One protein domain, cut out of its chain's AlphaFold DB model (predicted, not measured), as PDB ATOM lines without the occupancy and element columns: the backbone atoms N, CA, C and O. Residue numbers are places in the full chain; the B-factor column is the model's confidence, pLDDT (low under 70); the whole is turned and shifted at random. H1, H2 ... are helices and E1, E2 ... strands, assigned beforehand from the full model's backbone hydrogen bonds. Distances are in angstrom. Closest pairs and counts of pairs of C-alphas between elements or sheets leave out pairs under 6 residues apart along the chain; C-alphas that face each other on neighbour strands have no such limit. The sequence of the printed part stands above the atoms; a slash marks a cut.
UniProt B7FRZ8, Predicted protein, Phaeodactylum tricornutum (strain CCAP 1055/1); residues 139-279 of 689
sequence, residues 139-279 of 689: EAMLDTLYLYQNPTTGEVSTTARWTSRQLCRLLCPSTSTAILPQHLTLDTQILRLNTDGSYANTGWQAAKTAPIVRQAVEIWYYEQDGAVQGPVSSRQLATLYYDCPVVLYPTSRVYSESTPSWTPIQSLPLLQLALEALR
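Overview. This is residues 139 to 279 of the 689 residues of the protein "Predicted protein" of Phaeodactylum tricornutum (strain CCAP 1055/1) (UniProt B7FRZ8). Three short helices make the middle, H2 and H3 side by side with H5 packed steeply across both, between a strongly twisted four-strand sheet, E4, E3, E5 and E6, at one end of the long axis and a small two-strand sheet, E1 and E2, with long loops at the other end. H4 stands over E4 and E3 and packs on H5 and H3, while the short H1 lies near the first residue of H2. The printed part has 141 residues, with five named helices and six named strands in the order H1 E1 H2 E2 H3 E3 E4 H4 E5 E6 H5; under half of the residues are in named elements, and the class is mixed, helices and strands. Both sheets are antiparallel, and the larger runs E4 E3 E5 E6. The whole is compact, with a radius of gyration of the C-alphas of 16.0 A and spans of 50 by 34 by 25 A.

Along the chain. Find C-alpha 139 at (142.235, 137.175, 177.472); there H1 begins, residues 139 to 142. E1 follows at residues 145 to 148, and after 15 residues you reach H2, residues 164 to 171, 10.7 A long. E2 is residues 189 to 192, and H3 is residues 211 to 217, 10.3 A. Look next at C-alpha 219, at (126.896, 128.939, 160.901), where E3 begins; it runs 16.5 A to residue 224. E4, residues 227 to 233, is the longest strand by residues and measures 17.8 A. H4, residues 234 to 242, measures 12.1 A, E5 is residues 253 to 256, and E6 is residues 259 to 264. H5, residues 269 to 278, runs 14.3 A to C-alpha 278 at (132.326, 128.245, 174.046).

Arrangement. Start at H1, which only just touches H2, with 3 pairs of C-alphas within 8 A, the closest being those of Leu 142 and Ser 164, 5.1 A apart. E1 and E2 are antiparallel neighbours at 155 degrees, with N 147 and O 191 2.9 A apart, within hydrogen-bond range. Residues 162 to 163 pair with residues 145 to 146 of E1, and residues 205 to 206 with residues 189 to 190 of E2. H2 touches H3 at a shallow tilt of 26 degrees, the same way, closest at the C-alphas of Cys 168 and Val 213, 5.5 A. H5 touches H3 at a steep tilt of 53 degrees, with the C-alphas of Ala 216 and Ala 274 5.3 A apart. H5 also touches H2, closest at the C-alphas of Arg 165 and Ala 277, 4.9 A, and H4, about perpendicular at 89 degrees, closest at Ala 238 and Leu 275, 5.2 A between C-alphas. H4 is on the four-strand sheet, over E4 and E3, at a height of 9.4 A over the sheet, and stands up from it at 50 degrees. E3 and E4 form a hairpin, with N 220 and O 232 2.8 A apart; E3 and E5 have N 255 and O 221 at 2.8 A; the hairpin of E5 and E6 has N 254 and O 263 at 2.8 A. E4, H4 and E5 make a split strand-helix-strand unit, two strands running the same way with E3 between them, and its crossover is right-handed. Every O i to N i+4 pair is within hydrogen-bond range in H2, H4 and H5; H3 has 2 of 3, and H1 is too short for such a pair.

Size, cuts and confidence. The two C-alphas farthest apart are those of Thr 158 and Gly 226, 50.4 A. The printed part has no cut. The long links are E1 to H2, H2 to E2 and E2 to H3. The mean pLDDT of the printed part is 78.8, and 26 residues are under 70, among them residues 174 to 184 and 157 to 160.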
ATOM      1  N   GLU A 139     143.160 137.255 176.333       59.75
ATOM      2  CA  GLU A 139     142.235 137.175 177.472       59.75
ATOM      3  C   GLU A 139     141.550 138.523 177.722       59.75
ATOM      4  O   GLU A 139     140.326 138.579 177.849       59.75
ATOM      5  N   ALA A 140     142.302 139.624 177.600       60.38
ATOM      6  CA  ALA A 140     141.772 140.984 177.657       60.38
ATOM      7  C   ALA A 140     140.655 141.257 176.626       60.38
ATOM      8  O   ALA A 140     139.803 142.114 176.859       60.38
ATOM      9  N   MET A 141     140.608 140.530 175.498       68.94
ATOM     10  CA  MET A 141     139.490 140.624 174.549       68.94
ATOM     11  C   MET A 141     138.247 139.845 175.004       68.94
ATOM     12  O   MET A 141     137.131 140.300 174.747       68.94
ATOM     13  N   LEU A 142     138.404 138.713 175.695       75.56
ATOM     14  CA  LEU A 142     137.288 137.906 176.214       75.56
ATOM     15  C   LEU A 142     136.623 138.526 177.447       75.56
ATOM     16  O   LEU A 142     135.410 138.369 177.621       75.56
ATOM     17  N   ASP A 143     137.391 139.280 178.229       78.44
ATOM     18  CA  ASP A 143     136.925 139.982 179.429       78.44
ATOM     19  C   ASP A 143     136.454 141.421 179.146       78.44
ATOM     20  O   ASP A 143     136.081 142.154 180.061       78.44
ATOM     21  N   THR A 144     136.382 141.821 177.868       82.12
ATOM     22  CA  THR A 144     135.732 143.080 177.468       82.12
ATOM     23  C   THR A 144     134.294 143.140 177.982       82.12
ATOM     24  O   THR A 144     133.488 142.245 177.718       82.12
ATOM     25  N   LEU A 145     133.981 144.213 178.713       84.69
ATOM     26  CA  LEU A 145     132.696 144.412 179.375       84.69
ATOM     27  C   LEU A 145     131.692 145.125 178.467       84.69
ATOM     28  O   LEU A 145     132.023 146.091 177.775       84.69
ATOM     29  N   TYR A 146     130.441 144.683 178.542       83.31
ATOM     30  CA  TYR A 146     129.302 145.275 177.857       83.31
ATOM     31  C   TYR A 146     128.170 145.553 178.842       83.31
ATOM     32  O   TYR A 146     127.877 144.750 179.735       83.31
ATOM     33  N   LEU A 147     127.503 146.685 178.643       82.94
ATOM     34  CA  LEU A 147     126.164 146.934 179.174       82.94
ATOM     35  C   LEU A 147     125.142 146.454 178.150       82.94
ATOM     36  O   LEU A 147     125.401 146.522 176.948       82.94
ATOM     37  N   TYR A 148     123.976 146.022 178.620       83.31
ATOM     38  CA  TYR A 148     122.830 145.720 177.770       83.31
ATOM     39  C   TYR A 148     121.680 146.685 178.071       83.31
ATOM     40  O   TYR A 148     121.521 147.155 179.203       83.31
ATOM     41  N   GLN A 149     120.878 146.959 177.049       80.88
ATOM     42  CA  GLN A 149     119.587 147.617 177.179       80.88
ATOM     43  C   GLN A 149     118.491 146.554 177.105       80.88
ATOM     44  O   GLN A 149     118.485 145.728 176.188       80.88
ATOM     45  N   ASN A 150     117.558 146.557 178.058       75.56
ATOM     46  CA  ASN A 150     116.432 145.631 178.023       75.56
ATOM     47  C   ASN A 150     115.484 146.019 176.865       75.56
ATOM     48  O   ASN A 150     114.966 147.138 176.876       75.56
ATOM     49  N   PRO A 151     115.202 145.130 175.890       66.88
ATOM     50  CA  PRO A 151     114.346 145.457 174.750       66.88
ATOM     51  C   PRO A 151     112.885 145.734 175.139       66.88
ATOM     52  O   PRO A 151     112.168 146.343 174.350       66.88
ATOM     53  N   THR A 152     112.431 145.309 176.328       65.00
ATOM     54  CA  THR A 152     111.042 145.513 176.780       65.00
ATOM     55  C   THR A 152     110.849 146.745 177.662       65.00
ATOM     56  O   THR A 152     109.773 147.332 177.617       65.00
ATOM     57  N   THR A 153     111.847 147.145 178.464       71.50
ATOM     58  CA  THR A 153     111.745 148.338 179.339       71.50
ATOM     59  C   THR A 153     112.524 149.545 178.820       71.50
ATOM     60  O   THR A 153     112.283 150.662 179.267       71.50
ATOM     61  N   GLY A 154     113.455 149.355 177.878       68.94
ATOM     62  CA  GLY A 154     114.352 150.408 177.391       68.94
ATOM     63  C   GLY A 154     115.420 150.836 178.404       68.94
ATOM     64  O   GLY A 154     116.269 151.668 178.080       68.94
ATOM     65  N   GLU A 155     115.412 150.270 179.610       74.00
ATOM     66  CA  GLU A 155     116.362 150.595 180.667       74.00
ATOM     67  C   GLU A 155     117.734 149.981 180.384       74.00
ATOM     68  O   GLU A 155     117.865 148.847 179.910       74.00
ATOM     69  N   VAL A 156     118.770 150.752 180.704       75.62
ATOM     70  CA  VAL A 156     120.161 150.305 180.681       75.62
ATOM     71  C   VAL A 156     120.455 149.622 182.009       75.62
ATOM     72  O   VAL A 156     120.278 150.233 183.062       75.62
ATOM     73  N   SER A 157     120.937 148.381 181.970       68.81
ATOM     74  CA  SER A 157     121.363 147.671 183.180       68.81
ATOM     75  C   SER A 157     122.539 148.390 183.839       68.81
ATOM     76  O   SER A 157     123.667 148.300 183.366       68.81
ATOM     77  N   THR A 158     122.294 149.102 184.937       59.34
ATOM     78  CA  THR A 158     123.330 149.843 185.677       59.34
ATOM     79  C   THR A 158     124.185 148.950 186.577       59.34
ATOM     80  O   THR A 158     125.306 149.328 186.919       59.34
ATOM     81  N   THR A 159     123.684 147.767 186.946       55.53
ATOM     82  CA  THR A 159     124.298 146.857 187.927       55.53
ATOM     83  C   THR A 159     124.965 145.631 187.302       55.53
ATOM     84  O   THR A 159     126.024 145.225 187.777       55.53
ATOM     85  N   ALA A 160     124.415 145.057 186.226       59.59
ATOM     86  CA  ALA A 160     125.001 143.896 185.549       59.59
ATOM     87  C   ALA A 160     125.792 144.304 184.294       59.59
ATOM     88  O   ALA A 160     125.216 144.737 183.290       59.59
ATOM     89  N   ARG A 161     127.120 144.129 184.359       78.00
ATOM     90  CA  ARG A 161     128.055 144.195 183.224       78.00
ATOM     91  C   ARG A 161     128.410 142.768 182.809       78.00
ATOM     92  O   ARG A 161     128.754 141.967 183.673       78.00
ATOM     93  N   TRP A 162     128.362 142.468 181.515       80.12
ATOM     94  CA  TRP A 162     128.611 141.124 180.985       80.12
ATOM     95  C   TRP A 162     129.924 141.090 180.198       80.12
ATOM     96  O   TRP A 162     130.202 142.020 179.441       80.12
ATOM     97  N   THR A 163     130.723 140.032 180.333       85.12
ATOM     98  CA  THR A 163     131.932 139.844 179.506       85.12
ATOM     99  C   THR A 163     131.586 139.286 178.120       85.12
ATOM    100  O   THR A 163     130.573 138.595 177.967       85.12
ATOM    101  N   SER A 164     132.443 139.494 177.107       82.81
ATOM    102  CA  SER A 164     132.310 138.805 175.803       82.81
ATOM    103  C   SER A 164     132.139 137.290 175.973       82.81
ATOM    104  O   SER A 164     131.291 136.685 175.314       82.81
ATOM    105  N   ARG A 165     132.893 136.670 176.896       86.56
ATOM    106  CA  ARG A 165     132.783 135.232 177.196       86.56
ATOM    107  C   ARG A 165     131.382 134.842 177.688       86.56
ATOM    108  O   ARG A 165     130.854 133.813 177.265       86.56
ATOM    109  N   GLN A 166     130.776 135.644 178.564       84.81
ATOM    110  CA  GLN A 166     129.416 135.405 179.056       84.81
ATOM    111  C   GLN A 166     128.376 135.596 177.944       84.81
ATOM    112  O   GLN A 166     127.545 134.708 177.752       84.81
ATOM    113  N   LEU A 167     128.463 136.679 177.159       84.31
ATOM    114  CA  LEU A 167     127.554 136.941 176.035       84.31
ATOM    115  C   LEU A 167     127.523 135.780 175.029       84.31
ATOM    116  O   LEU A 167     126.443 135.292 174.696       84.31
ATOM    117  N   CYS A 168     128.687 135.269 174.612       85.62
ATOM    118  CA  CYS A 168     128.759 134.109 173.717       85.62
ATOM    119  C   CYS A 168     128.088 132.857 174.314       85.62
ATOM    120  O   CYS A 168     127.400 132.129 173.603       85.62
ATOM    121  N   ARG A 169     128.246 132.606 175.621       82.69
ATOM    122  CA  ARG A 169     127.666 131.430 176.298       82.69
ATOM    123  C   ARG A 169     126.144 131.490 176.447       82.69
ATOM    124  O   ARG A 169     125.520 130.433 176.483       82.69
ATOM    125  N   LEU A 170     125.567 132.689 176.540       81.38
ATOM    126  CA  LEU A 170     124.119 132.908 176.667       81.38
ATOM    127  C   LEU A 170     123.419 132.830 175.315       81.38
ATOM    128  O   LEU A 170     122.375 132.199 175.201       81.38
ATOM    129  N   LEU A 171     124.006 133.463 174.295       79.06
ATOM    130  CA  LEU A 171     123.450 133.496 172.943       79.06
ATOM    131  C   LEU A 171     123.617 132.147 172.221       79.06
ATOM    132  O   LEU A 171     122.803 131.817 171.363       79.06
ATOM    133  N   CYS A 172     124.611 131.342 172.616       75.75
ATOM    134  CA  CYS A 172     124.836 129.981 172.123       75.75
ATOM    135  C   CYS A 172     124.758 128.953 173.278       75.75
ATOM    136  O   CYS A 172     125.800 128.456 173.736       75.75
ATOM    137  N   PRO A 173     123.550 128.624 173.782       70.31
ATOM    138  CA  PRO A 173     123.369 127.686 174.891       70.31
ATOM    139  C   PRO A 173     123.850 126.264 174.555       70.31
ATOM    140  O   PRO A 173     123.875 125.843 173.401       70.31
ATOM    141  N   SER A 174     124.231 125.497 175.581       60.81
ATOM    142  CA  SER A 174     124.735 124.118 175.436       60.81
ATOM    143  C   SER A 174     123.649 123.069 175.186       60.81
ATOM    144  O   SER A 174     123.960 121.952 174.785       60.81
ATOM    145  N   THR A 175     122.386 123.396 175.453       54.78
ATOM    146  CA  THR A 175     121.240 122.496 175.297       54.78
ATOM    147  C   THR A 175     120.089 123.236 174.625       54.78
ATOM    148  O   THR A 175     119.754 124.353 175.008       54.78
ATOM    149  N   SER A 176     119.428 122.579 173.667       46.97
ATOM    150  CA  SER A 176     118.254 123.117 172.950       46.97
ATOM    151  C   SER A 176     117.039 123.389 173.866       46.97
ATOM    152  O   SER A 176     116.049 123.983 173.456       46.97
ATOM    153  N   THR A 177     117.107 122.935 175.121       39.88
ATOM    154  CA  THR A 177     116.095 123.114 176.171       39.88
ATOM    155  C   THR A 177     116.403 124.256 177.142       39.88
ATOM    156  O   THR A 177     115.590 124.529 178.023       39.88
ATOM    157  N   ALA A 178     117.554 124.924 177.019       43.22
ATOM    158  CA  ALA A 178     117.838 126.121 177.799       43.22
ATOM    159  C   ALA A 178     116.962 127.272 177.290       43.22
ATOM    160  O   ALA A 178     117.185 127.810 176.205       43.22
ATOM    161  N   ILE A 179     115.956 127.642 178.085       42.56
ATOM    162  CA  ILE A 179     115.138 128.831 177.849       42.56
ATOM    163  C   ILE A 179     116.087 130.035 177.844       42.56
ATOM    164  O   ILE A 179     116.660 130.372 178.881       42.56
ATOM    165  N   LEU A 180     116.261 130.675 176.681       50.50
ATOM    166  CA  LEU A 180     116.901 131.990 176.613       50.50
ATOM    167  C   LEU A 180     116.159 132.915 177.590       50.50
ATOM    168  O   LEU A 180     114.924 132.957 177.532       50.50
ATOM    169  N   PRO A 181     116.854 133.653 178.479       54.56
ATOM    170  CA  PRO A 181     116.183 134.640 179.314       54.56
ATOM    171  C   PRO A 181     115.417 135.585 178.385       54.56
ATOM    172  O   PRO A 181     115.997 136.106 177.433       54.56
ATOM    173  N   GLN A 182     114.118 135.785 178.635       52.94
ATOM    174  CA  GLN A 182     113.166 136.369 177.666       52.94
ATOM    175  C   GLN A 182     113.533 137.788 177.176       52.94
ATOM    176  O   GLN A 182     112.945 138.289 176.222       52.94
ATOM    177  N   HIS A 183     114.526 138.417 177.806       57.09
ATOM    178  CA  HIS A 183     115.046 139.746 177.500       57.09
ATOM    179  C   HIS A 183     116.358 139.748 176.686       57.09
ATOM    180  O   HIS A 183     116.812 140.833 176.332       57.09
ATOM    181  N   LEU A 184     116.977 138.594 176.376       68.19
ATOM    182  CA  LEU A 184     118.236 138.519 175.615       68.19
ATOM    183  C   LEU A 184     118.067 137.820 174.253       68.19
ATOM    184  O   LEU A 184     118.062 136.596 174.144       68.19
ATOM    185  N   THR A 185     117.971 138.625 173.196       75.62
ATOM    186  CA  THR A 185     117.944 138.201 171.785       75.62
ATOM    187  C   THR A 185     119.162 138.737 171.016       75.62
ATOM    188  O   THR A 185     119.864 139.637 171.484       75.62
ATOM    189  N   LEU A 186     119.401 138.230 169.801       76.62
ATOM    190  CA  LEU A 186     120.505 138.660 168.917       76.62
ATOM    191  C   LEU A 186     120.453 140.146 168.514       76.62
ATOM    192  O   LEU A 186     121.472 140.719 168.122       76.62
ATOM    193  N   ASP A 187     119.272 140.756 168.624       81.38
ATOM    194  CA  ASP A 187     119.006 142.162 168.313       81.38
ATOM    195  C   ASP A 187     119.058 143.077 169.547       81.38
ATOM    196  O   ASP A 187     118.826 144.280 169.425       81.38
ATOM    197  N   THR A 188     119.378 142.548 170.736       84.31
ATOM    198  CA  THR A 188     119.532 143.391 171.931       84.31
ATOM    199  C   THR A 188     120.663 144.391 171.758       84.31
ATOM    200  O   THR A 188     121.733 144.061 171.241       84.31
ATOM    201  N   GLN A 189     120.415 145.630 172.182       86.38
ATOM    202  CA  GLN A 189     121.419 146.678 172.117       86.38
ATOM    203  C   GLN A 189     122.408 146.495 173.266       86.38
ATOM    204  O   GLN A 189     122.026 146.432 174.437       86.38
ATOM    205  N   ILE A 190     123.685 146.421 172.911       87.06
ATOM    206  CA  ILE A 190     124.821 146.363 173.817       87.06
ATOM    207  C   ILE A 190     125.742 147.564 173.592       87.06
ATOM    208  O   ILE A 190     125.883 148.065 172.473       87.06
ATOM    209  N   LEU A 191     126.379 148.022 174.665       85.06
ATOM    210  CA  LEU A 191     127.344 149.119 174.656       85.06
ATOM    211  C   LEU A 191     128.657 148.627 175.260       85.06
ATOM    212  O   LEU A 191     128.691 148.204 176.417       85.06
ATOM    213  N   ARG A 192     129.734 148.680 174.473       84.12
ATOM    214  CA  ARG A 192     131.078 148.277 174.906       84.12
ATOM    215  C   ARG A 192     131.673 149.310 175.863       84.12
ATOM    216  O   ARG A 192     131.656 150.507 175.566       84.12
ATOM    217  N   LEU A 193     132.274 148.834 176.950       82.06
ATOM    218  CA  LEU A 193     133.168 149.617 177.797       82.06
ATOM    219  C   LEU A 193     134.625 149.353 177.410       82.06
ATOM    220  O   LEU A 193     135.017 148.232 177.073       82.06
ATOM    221  N   ASN A 194     135.427 150.408 177.475       79.56
ATOM    222  CA  ASN A 194     136.878 150.322 177.431       79.56
ATOM    223  C   ASN A 194     137.419 149.929 178.818       79.56
ATOM    224  O   ASN A 194     136.711 150.019 179.823       79.56
ATOM    225  N   THR A 195     138.694 149.541 178.876       71.81
ATOM    226  CA  THR A 195     139.435 149.273 180.125       71.81
ATOM    227  C   THR A 195     139.344 150.424 181.124       71.81
ATOM    228  O   THR A 195     139.251 150.203 182.326       71.81
ATOM    229  N   ASP A 196     139.284 151.649 180.610       69.44
ATOM    230  CA  ASP A 196     139.336 152.890 181.384       69.44
ATOM    231  C   ASP A 196     137.948 153.305 181.920       69.44
ATOM    232  O   ASP A 196     137.748 154.438 182.354       69.44
ATOM    233  N   GLY A 197     136.943 152.427 181.808       66.12
ATOM    234  CA  GLY A 197     135.551 152.688 182.195       66.12
ATOM    235  C   GLY A 197     134.776 153.616 181.248       66.12
ATOM    236  O   GLY A 197     133.569 153.782 181.412       66.12
ATOM    237  N   SER A 198     135.435 154.195 180.240       74.12
ATOM    238  CA  SER A 198     134.797 155.006 179.202       74.12
ATOM    239  C   SER A 198     133.974 154.153 178.229       74.12
ATOM    240  O   SER A 198     134.305 153.000 177.940       74.12
ATOM    241  N   TYR A 199     132.893 154.723 177.696       78.94
ATOM    242  CA  TYR A 199     132.093 154.079 176.654       78.94
ATOM    243  C   TYR A 199     132.815 154.121 175.306       78.94
ATOM    244  O   TYR A 199     133.470 155.106 174.968       78.94
ATOM    245  N   ALA A 200     132.669 153.069 174.502       74.50
ATOM    246  CA  ALA A 200     133.196 153.068 173.145       74.50
ATOM    247  C   ALA A 200     132.450 154.083 172.254       74.50
ATOM    248  O   ALA A 200     131.219 154.103 172.203       74.50
ATOM    249  N   ASN A 201     133.202 154.852 171.457       70.50
ATOM    250  CA  ASN A 201     132.679 155.829 170.482       70.50
ATOM    251  C   ASN A 201     131.767 155.212 169.398       70.50
ATOM    252  O   ASN A 201     131.184 155.926 168.589       70.50
ATOM    253  N   THR A 202     131.658 153.883 169.363       67.75
ATOM    254  CA  THR A 202     130.799 153.100 168.470       67.75
ATOM    255  C   THR A 202     129.313 153.143 168.836       67.75
ATOM    256  O   THR A 202     128.497 152.681 168.039       67.75
ATOM    257  N   GLY A 203     128.967 153.667 170.018       79.56
ATOM    258  CA  GLY A 203     127.591 153.762 170.507       79.56
ATOM    259  C   GLY A 203     126.943 152.404 170.799       79.56
ATOM    260  O   GLY A 203     127.622 151.378 170.901       79.56
ATOM    261  N   TRP A 204     125.616 152.417 170.945       82.31
ATOM    262  CA  TRP A 204     124.795 151.215 171.089       82.31
ATOM    263  C   TRP A 204     124.765 150.416 169.783       82.31
ATOM    264  O   TRP A 204     124.503 150.969 168.714       82.31
ATOM    265  N   GLN A 205     125.020 149.112 169.866       84.25
ATOM    266  CA  GLN A 205     125.036 148.200 168.719       84.25
ATOM    267  C   GLN A 205     124.275 146.916 169.044       84.25
ATOM    268  O   GLN A 205     124.243 146.494 170.193       84.25
ATOM    269  N   ALA A 206     123.674 146.266 168.046       84.56
ATOM    270  CA  ALA A 206     123.038 144.964 168.256       84.56
ATOM    271  C   ALA A 206     124.080 143.900 168.653       84.56
ATOM    272  O   ALA A 206     125.201 143.915 168.139       84.56
ATOM    273  N   ALA A 207     123.711 142.943 169.508       82.25
ATOM    274  CA  ALA A 207     124.615 141.895 169.990       82.25
ATOM    275  C   ALA A 207     125.308 141.120 168.852       82.25
ATOM    276  O   ALA A 207     126.514 140.878 168.907       82.25
ATOM    277  N   LYS A 208     124.578 140.840 167.762       80.12
ATOM    278  CA  LYS A 208     125.098 140.228 166.521       80.12
ATOM    279  C   LYS A 208     126.195 141.023 165.789       80.12
ATOM    280  O   LYS A 208     126.829 140.480 164.888       80.12
ATOM    281  N   THR A 209     126.403 142.297 166.124       83.50
ATOM    282  CA  THR A 209     127.401 143.174 165.485       83.50
ATOM    283  C   THR A 209     128.757 143.137 166.200       83.50
ATOM    284  O   THR A 209     129.777 143.430 165.575       83.50
ATOM    285  N   ALA A 210     128.812 142.733 167.476       82.50
ATOM    286  CA  ALA A 210     130.078 142.608 168.200       82.50
ATOM    287  C   ALA A 210     130.951 141.485 167.594       82.50
ATOM    288  O   ALA A 210     130.444 140.392 167.343       82.50
ATOM    289  N   PRO A 211     132.262 141.699 167.373       81.00
ATOM    290  CA  PRO A 211     133.067 140.852 166.484       81.00
ATOM    291  C   PRO A 211     133.216 139.398 166.954       81.00
ATOM    292  O   PRO A 211     133.201 138.491 166.125       81.00
ATOM    293  N   ILE A 212     133.322 139.166 168.267       84.12
ATOM    294  CA  ILE A 212     133.439 137.817 168.851       84.12
ATOM    295  C   ILE A 212     132.065 137.126 168.876       84.12
ATOM    296  O   ILE A 212     131.939 135.978 168.460       84.12
ATOM    297  N   VAL A 213     131.021 137.847 169.305       83.88
ATOM    298  CA  VAL A 213     129.639 137.335 169.373       83.88
ATOM    299  C   VAL A 213     129.123 136.963 167.985       83.88
ATOM    300  O   VAL A 213     128.517 135.911 167.816       83.88
ATOM    301  N   ARG A 214     129.423 137.784 166.975       85.31
ATOM    302  CA  ARG A 214     129.095 137.522 165.575       85.31
ATOM    303  C   ARG A 214     129.609 136.153 165.123       85.31
ATOM    304  O   ARG A 214     128.819 135.334 164.667       85.31
ATOM    305  N   GLN A 215     130.901 135.878 165.306       84.81
ATOM    306  CA  GLN A 215     131.488 134.596 164.898       84.81
ATOM    307  C   GLN A 215     131.014 133.421 165.763       84.81
ATOM    308  O   GLN A 215     130.938 132.300 165.269       84.81
ATOM    309  N   ALA A 216     130.627 133.667 167.021       85.44
ATOM    310  CA  ALA A 216     129.994 132.662 167.875       85.44
ATOM    311  C   ALA A 216     128.569 132.283 167.417       85.44
ATOM    312  O   ALA A 216     128.163 131.139 167.614       85.44
ATOM    313  N   VAL A 217     127.824 133.204 166.798       84.56
ATOM    314  CA  VAL A 217     126.437 132.999 166.327       84.56
ATOM    315  C   VAL A 217     126.368 132.494 164.876       84.56
ATOM    316  O   VAL A 217     125.374 131.884 164.487       84.56
ATOM    317  N   GLU A 218     127.408 132.728 164.075       84.69
ATOM    318  CA  GLU A 218     127.473 132.294 162.676       84.69
ATOM    319  C   GLU A 218     127.427 130.761 162.498       84.69
ATOM    320  O   GLU A 218     127.788 129.977 163.380       84.69
ATOM    321  N   ILE A 219     126.948 130.341 161.323       89.50
ATOM    322  CA  ILE A 219     126.896 128.939 160.901       89.50
ATOM    323  C   ILE A 219     128.198 128.606 160.177       89.50
ATOM    324  O   ILE A 219     128.607 129.314 159.258       89.50
ATOM    325  N   TRP A 220     128.811 127.491 160.563       90.75
ATOM    326  CA  TRP A 220     130.086 127.034 160.035       90.75
ATOM    327  C   TRP A 220     129.936 125.748 159.224       90.75
ATOM    328  O   TRP A 220     129.150 124.853 159.546       90.75
ATOM    329  N   TYR A 221     130.754 125.650 158.186       91.62
ATOM    330  CA  TYR A 221     131.025 124.441 157.423       91.62
ATOM    331  C   TYR A 221     132.509 124.112 157.574       91.62
ATOM    332  O   TYR A 221     133.336 125.024 157.648       91.62
ATOM    333  N   TYR A 222     132.864 122.832 157.618       91.06
ATOM    334  CA  TYR A 222     134.254 122.391 157.734       91.06
ATOM    335  C   TYR A 222     134.586 121.301 156.715       91.06
ATOM    336  O   TYR A 222     133.710 120.570 156.256       91.06
ATOM    337  N   GLU A 223     135.856 121.213 156.337       89.75
ATOM    338  CA  GLU A 223     136.363 120.183 155.432       89.75
ATOM    339  C   GLU A 223     136.927 119.003 156.239       89.75
ATOM    340  O   GLU A 223     137.811 119.185 157.079       89.75
ATOM    341  N   GLN A 224     136.428 117.795 155.969       85.69
ATOM    342  CA  GLN A 224     136.920 116.538 156.537       85.69
ATOM    343  C   GLN A 224     137.106 115.520 155.410       85.69
ATOM    344  O   GLN A 224     136.170 115.248 154.663       85.69
ATOM    345  N   ASP A 225     138.320 114.979 155.269       80.00
ATOM    346  CA  ASP A 225     138.685 113.966 154.264       80.00
ATOM    347  C   ASP A 225     138.293 114.328 152.809       80.00
ATOM    348  O   ASP A 225     137.981 113.466 151.987       80.00
ATOM    349  N   GLY A 226     138.310 115.627 152.479       77.38
ATOM    350  CA  GLY A 226     137.919 116.164 151.167       77.38
ATOM    351  C   GLY A 226     136.404 116.287 150.943       77.38
ATOM    352  O   GLY A 226     135.976 116.650 149.847       77.38
ATOM    353  N   ALA A 227     135.586 116.008 151.961       84.75
ATOM    354  CA  ALA A 227     134.149 116.249 151.973       84.75
ATOM    355  C   ALA A 227     133.799 117.490 152.812       84.75
ATOM    356  O   ALA A 227     134.388 117.746 153.864       84.75
ATOM    357  N   VAL A 228     132.797 118.248 152.361       90.00
ATOM    358  CA  VAL A 228     132.245 119.392 153.099       90.00
ATOM    359  C   VAL A 228     131.196 118.901 154.094       90.00
ATOM    360  O   VAL A 228     130.225 118.259 153.697       90.00
ATOM    361  N   GLN A 229     131.376 119.240 155.367       86.19
ATOM    362  CA  GLN A 229     130.462 118.934 156.465       86.19
ATOM    363  C   GLN A 229     129.806 120.216 156.995       86.19
ATOM    364  O   GLN A 229     130.456 121.254 157.126       86.19
ATOM    365  N   GLY A 230     128.511 120.144 157.303       85.00
ATOM    366  CA  GLY A 230     127.707 121.249 157.834       85.00
ATOM    367  C   GLY A 230     126.255 121.225 157.343       85.00
ATOM    368  O   GLY A 230     125.899 120.355 156.545       85.00
ATOM    369  N   PRO A 231     125.398 122.160 157.792       87.62
ATOM    370  CA  PRO A 231     125.701 123.296 158.672       87.62
ATOM    371  C   PRO A 231     125.954 122.888 160.132       87.62
ATOM    372  O   PRO A 231     125.240 122.048 160.679       87.62
ATOM    373  N   VAL A 232     126.943 123.510 160.776       87.75
ATOM    374  CA  VAL A 232     127.313 123.276 162.183       87.75
ATOM    375  C   VAL A 232     127.323 124.601 162.948       87.75
ATOM    376  O   VAL A 232     127.821 125.611 162.458       87.75
ATOM    377  N   SER A 233     126.775 124.620 164.164       88.69
ATOM    378  CA  SER A 233     126.859 125.793 165.049       88.69
ATOM    379  C   SER A 233     128.251 125.928 165.670       88.69
ATOM    380  O   SER A 233     128.901 124.923 165.958       88.69
ATOM    381  N   SER A 234     128.692 127.143 166.000       85.19
ATOM    382  CA  SER A 234     129.987 127.370 166.676       85.19
ATOM    383  C   SER A 234     130.145 126.593 167.991       85.19
ATOM    384  O   SER A 234     131.261 126.253 168.378       85.19
ATOM    385  N   ARG A 235     129.035 126.258 168.669       85.94
ATOM    386  CA  ARG A 235     129.030 125.400 169.867       85.94
ATOM    387  C   ARG A 235     129.418 123.959 169.532       85.94
ATOM    388  O   ARG A 235     130.286 123.395 170.187       85.94
ATOM    389  N   GLN A 236     128.801 123.387 168.500       86.44
ATOM    390  CA  GLN A 236     129.142 122.054 167.997       86.44
ATOM    391  C   GLN A 236     130.554 122.035 167.393       86.44
ATOM    392  O   GLN A 236     131.279 121.069 167.601       86.44
ATOM    393  N   LEU A 237     130.974 123.112 166.718       87.94
ATOM    394  CA  LEU A 237     132.337 123.269 166.206       87.94
ATOM    395  C   LEU A 237     133.368 123.266 167.351       87.94
ATOM    396  O   LEU A 237     134.395 122.607 167.235       87.94
ATOM    397  N   ALA A 238     133.071 123.920 168.484       86.75
ATOM    398  CA  ALA A 238     133.910 123.872 169.686       86.75
ATOM    399  C   ALA A 238     133.984 122.462 170.292       86.75
ATOM    400  O   ALA A 238     135.079 121.991 170.583       86.75
ATOM    401  N   THR A 239     132.858 121.755 170.427       84.69
ATOM    402  CA  THR A 239     132.849 120.340 170.852       84.69
ATOM    403  C   THR A 239     133.704 119.471 169.925       84.69
ATOM    404  O   THR A 239     134.558 118.730 170.399       84.69
ATOM    405  N   LEU A 240     133.557 119.606 168.603       85.69
ATOM    406  CA  LEU A 240     134.367 118.854 167.637       85.69
ATOM    407  C   LEU A 240     135.863 119.211 167.707       85.69
ATOM    408  O   LEU A 240     136.695 118.334 167.506       85.69
ATOM    409  N   TYR A 241     136.209 120.464 168.011       85.44
ATOM    410  CA  TYR A 241     137.593 120.937 168.105       85.44
ATOM    411  C   TYR A 241     138.301 120.525 169.410       85.44
ATOM    412  O   TYR A 241     139.471 120.150 169.368       85.44
ATOM    413  N   TYR A 242     137.619 120.579 170.561       84.06
ATOM    414  CA  TYR A 242     138.221 120.258 171.865       84.06
ATOM    415  C   TYR A 242     138.031 118.793 172.291       84.06
ATOM    416  O   TYR A 242     138.979 118.188 172.786       84.06
ATOM    417  N   ASP A 243     136.843 118.209 172.091       80.38
ATOM    418  CA  ASP A 243     136.525 116.855 172.579       80.38
ATOM    419  C   ASP A 243     136.868 115.760 171.549       80.38
ATOM    420  O   ASP A 243     136.976 114.585 171.897       80.38
ATOM    421  N   CYS A 244     137.031 116.121 170.270       70.00
ATOM    422  CA  CYS A 244     137.252 115.189 169.156       70.00
ATOM    423  C   CYS A 244     138.458 115.585 168.277       70.00
ATOM    424  O   CYS A 244     138.291 115.814 167.074       70.00
ATOM    425  N   PRO A 245     139.699 115.574 168.809       64.12
ATOM    426  CA  PRO A 245     140.903 116.004 168.084       64.12
ATOM    427  C   PRO A 245     141.251 115.159 166.845       64.12
ATOM    428  O   PRO A 245     142.196 115.478 166.139       64.12
ATOM    429  N   VAL A 246     140.514 114.075 166.572       69.00
ATOM    430  CA  VAL A 246     140.627 113.283 165.334       69.00
ATOM    431  C   VAL A 246     139.903 113.957 164.155       69.00
ATOM    432  O   VAL A 246     140.277 113.732 163.006       69.00
ATOM    433  N   VAL A 247     138.872 114.768 164.431       73.62
ATOM    434  CA  VAL A 247     137.935 115.324 163.435       73.62
ATOM    435  C   VAL A 247     138.329 116.735 162.993       73.62
ATOM    436  O   VAL A 247     138.252 117.046 161.806       73.62
ATOM    437  N   LEU A 248     138.764 117.587 163.927       79.69
ATOM    438  CA  LEU A 248     139.191 118.960 163.647       79.69
ATOM    439  C   LEU A 248     140.567 119.253 164.250       79.69
ATOM    440  O   LEU A 248     140.832 118.962 165.412       79.69
ATOM    441  N   TYR A 249     141.409 119.908 163.453       80.81
ATOM    442  CA  TYR A 249     142.757 120.347 163.806       80.81
ATOM    443  C   TYR A 249     142.888 121.865 163.578       80.81
ATOM    444  O   TYR A 249     142.113 122.434 162.807       80.81
ATOM    445  N   PRO A 250     143.905 122.551 164.140       81.31
ATOM    446  CA  PRO A 250     144.150 123.978 163.870       81.31
ATOM    447  C   PRO A 250     144.326 124.324 162.377       81.31
ATOM    448  O   PRO A 250     144.079 125.455 161.955       81.31
ATOM    449  N   THR A 251     144.738 123.342 161.571       85.06
ATOM    450  CA  THR A 251     144.914 123.430 160.115       85.06
ATOM    451  C   THR A 251     143.666 123.059 159.306       85.06
ATOM    452  O   THR A 251     143.656 123.315 158.099       85.06
ATOM    453  N   SER A 252     142.625 122.489 159.928       87.94
ATOM    454  CA  SER A 252     141.358 122.168 159.259       87.94
ATOM    455  C   SER A 252     140.731 123.434 158.687       87.94
ATOM    456  O   SER A 252     140.737 124.491 159.325       87.94
ATOM    457  N   ARG A 253     140.201 123.332 157.465       88.88
ATOM    458  CA  ARG A 253     139.592 124.461 156.765       88.88
ATOM    459  C   ARG A 253     138.131 124.600 157.154       88.88
ATOM    460  O   ARG A 253     137.384 123.624 157.150       88.88
ATOM    461  N   VAL A 254     137.742 125.831 157.447       89.94
ATOM    462  CA  VAL A 254     136.376 126.232 157.759       89.94
ATOM    463  C   VAL A 254     135.895 127.301 156.783       89.94
ATOM    464  O   VAL A 254     136.686 128.022 156.166       89.94
ATOM    465  N   TYR A 255     134.580 127.367 156.628       90.75
ATOM    466  CA  TYR A 255     133.867 128.303 155.774       90.75
ATOM    467  C   TYR A 255     132.620 128.813 156.502       90.75
ATOM    468  O   TYR A 255     131.924 128.050 157.174       90.75
ATOM    469  N   SER A 256     132.336 130.101 156.343       87.69
ATOM    470  CA  SER A 256     131.149 130.798 156.843       87.69
ATOM    471  C   SER A 256     130.832 131.944 155.880       87.69
ATOM    472  O   SER A 256     131.692 132.373 155.110       87.69
ATOM    473  N   GLU A 257     129.615 132.480 155.928       83.12
ATOM    474  CA  GLU A 257     129.195 133.609 155.086       83.12
ATOM    475  C   GLU A 257     130.033 134.882 155.327       83.12
ATOM    476  O   GLU A 257     130.166 135.719 154.433       83.12
ATOM    477  N   SER A 258     130.648 135.024 156.508       77.00
ATOM    478  CA  SER A 258     131.575 136.121 156.827       77.00
ATOM    479  C   SER A 258     132.980 135.946 156.245       77.00
ATOM    480  O   SER A 258     133.681 136.935 156.024       77.00
ATOM    481  N   THR A 259     133.384 134.705 155.969       77.75
ATOM    482  CA  THR A 259     134.685 134.329 155.407       77.75
ATOM    483  C   THR A 259     134.450 133.530 154.119       77.75
ATOM    484  O   THR A 259     134.511 132.298 154.144       77.75
ATOM    485  N   PRO A 260     134.185 134.195 152.974       76.81
ATOM    486  CA  PRO A 260     133.753 133.544 151.730       76.81
ATOM    487  C   PRO A 260     134.851 132.725 151.016       76.81
ATOM    488  O   PRO A 260     134.720 132.395 149.838       76.81
ATOM    489  N   SER A 261     135.931 132.378 151.715       87.94
ATOM    490  CA  SER A 261     136.996 131.484 151.273       87.94
ATOM    491  C   SER A 261     137.311 130.456 152.363       87.94
ATOM    492  O   SER A 261     137.232 130.739 153.557       87.94
ATOM    493  N   TRP A 262     137.686 129.247 151.941       89.62
ATOM    494  CA  TRP A 262     138.103 128.170 152.840       89.62
ATOM    495  C   TRP A 262     139.394 128.549 153.568       89.62
ATOM    496  O   TRP A 262     140.478 128.533 152.976       89.62
ATOM    497  N   THR A 263     139.278 128.885 154.850       89.06
ATOM    498  CA  THR A 263     140.376 129.391 155.684       89.06
ATOM    499  C   THR A 263     140.672 128.414 156.820       89.06
ATOM    500  O   THR A 263     139.745 127.838 157.386       89.06
ATOM    501  N   PRO A 264     141.946 128.148 157.161       88.94
ATOM    502  CA  PRO A 264     142.270 127.272 158.283       88.94
ATOM    503  C   PRO A 264     141.928 127.956 159.614       88.94
ATOM    504  O   PRO A 264     142.156 129.162 159.749       88.94
ATOM    505  N   ILE A 265     141.445 127.197 160.606       87.25
ATOM    506  CA  ILE A 265     140.987 127.728 161.910       87.25
ATOM    507  C   ILE A 265     142.048 128.637 162.563       87.25
ATOM    508  O   ILE A 265     141.723 129.718 163.049       87.25
ATOM    509  N   GLN A 266     143.331 128.263 162.489       86.12
ATOM    510  CA  GLN A 266     144.454 129.052 163.020       86.12
ATOM    511  C   GLN A 266     144.637 130.454 162.401       86.12
ATOM    512  O   GLN A 266     145.354 131.276 162.961       86.12
ATOM    513  N   SER A 267     144.038 130.732 161.237       87.62
ATOM    514  CA  SER A 267     144.100 132.047 160.575       87.62
ATOM    515  C   SER A 267     142.971 132.999 160.988       87.62
ATOM    516  O   SER A 267     142.991 134.170 160.612       87.62
ATOM    517  N   LEU A 268     142.004 132.516 161.778       85.69
ATOM    518  CA  LEU A 268     140.832 133.263 162.229       85.69
ATOM    519  C   LEU A 268     140.918 133.516 163.748       85.69
ATOM    520  O   LEU A 268     140.304 132.785 164.527       85.69
ATOM    521  N   PRO A 269     141.639 134.558 164.209       84.50
ATOM    522  CA  PRO A 269     141.851 134.791 165.642       84.50
ATOM    523  C   PRO A 269     140.539 135.050 166.397       84.50
ATOM    524  O   PRO A 269     140.369 134.604 167.527       84.50
ATOM    525  N   LEU A 270     139.571 135.717 165.760       85.06
ATOM    526  CA  LEU A 270     138.242 135.947 166.334       85.06
ATOM    527  C   LEU A 270     137.449 134.640 166.529       85.06
ATOM    528  O   LEU A 270     136.722 134.522 167.516       85.06
ATOM    529  N   LEU A 271     137.637 133.647 165.651       87.25
ATOM    530  CA  LEU A 271     136.983 132.343 165.762       87.25
ATOM    531  C   LEU A 271     137.626 131.539 166.887       87.25
ATOM    532  O   LEU A 271     136.914 130.954 167.691       87.25
ATOM    533  N   GLN A 272     138.956 131.564 167.005       87.25
ATOM    534  CA  GLN A 272     139.656 130.940 168.131       87.25
ATOM    535  C   GLN A 272     139.177 131.504 169.480       87.25
ATOM    536  O   GLN A 272     138.891 130.735 170.394       87.25
ATOM    537  N   LEU A 273     138.994 132.828 169.587       86.25
ATOM    538  CA  LEU A 273     138.408 133.459 170.777       86.25
ATOM    539  C   LEU A 273     136.952 133.014 171.015       86.25
ATOM    540  O   LEU A 273     136.575 132.736 172.153       86.25
ATOM    541  N   ALA A 274     136.133 132.902 169.964       86.06
ATOM    542  CA  ALA A 274     134.763 132.401 170.078       86.06
ATOM    543  C   ALA A 274     134.711 130.925 170.526       86.06
ATOM    544  O   ALA A 274     133.906 130.577 171.391       86.06
ATOM    545  N   LEU A 275     135.595 130.068 170.005       87.06
ATOM    546  CA  LEU A 275     135.712 128.662 170.402       87.06
ATOM    547  C   LEU A 275     136.187 128.529 171.859       87.06
ATOM    548  O   LEU A 275     135.565 127.793 172.622       87.06
ATOM    549  N   GLU A 276     137.192 129.298 172.292       87.12
ATOM    550  CA  GLU A 276     137.668 129.291 173.689       87.12
ATOM    551  C   GLU A 276     136.613 129.849 174.665       87.12
ATOM    552  O   GLU A 276     136.500 129.402 175.810       87.12
ATOM    553  N   ALA A 277     135.765 130.783 174.219       85.25
ATOM    554  CA  ALA A 277     134.610 131.223 174.996       85.25
ATOM    555  C   ALA A 277     133.552 130.113 175.161       85.25
ATOM    556  O   ALA A 277     132.956 129.980 176.237       85.25
ATOM    557  N   LEU A 278     133.332 129.311 174.114       84.94
ATOM    558  CA  LEU A 278     132.326 128.245 174.046       84.94
ATOM    559  C   LEU A 278     132.812 126.864 174.515       84.94
ATOM    560  O   LEU A 278     131.987 125.946 174.599       84.94
ATOM    561  N   ARG A 279     134.107 126.737 174.840       83.56
ATOM    562  CA  ARG A 279     134.783 125.508 175.274       83.56
ATOM    563  C   ARG A 279     133.917 124.695 176.253       83.56
ATOM    564  O   ARG A 279     133.418 125.267 177.231       83.56
TER     565      ARG A 279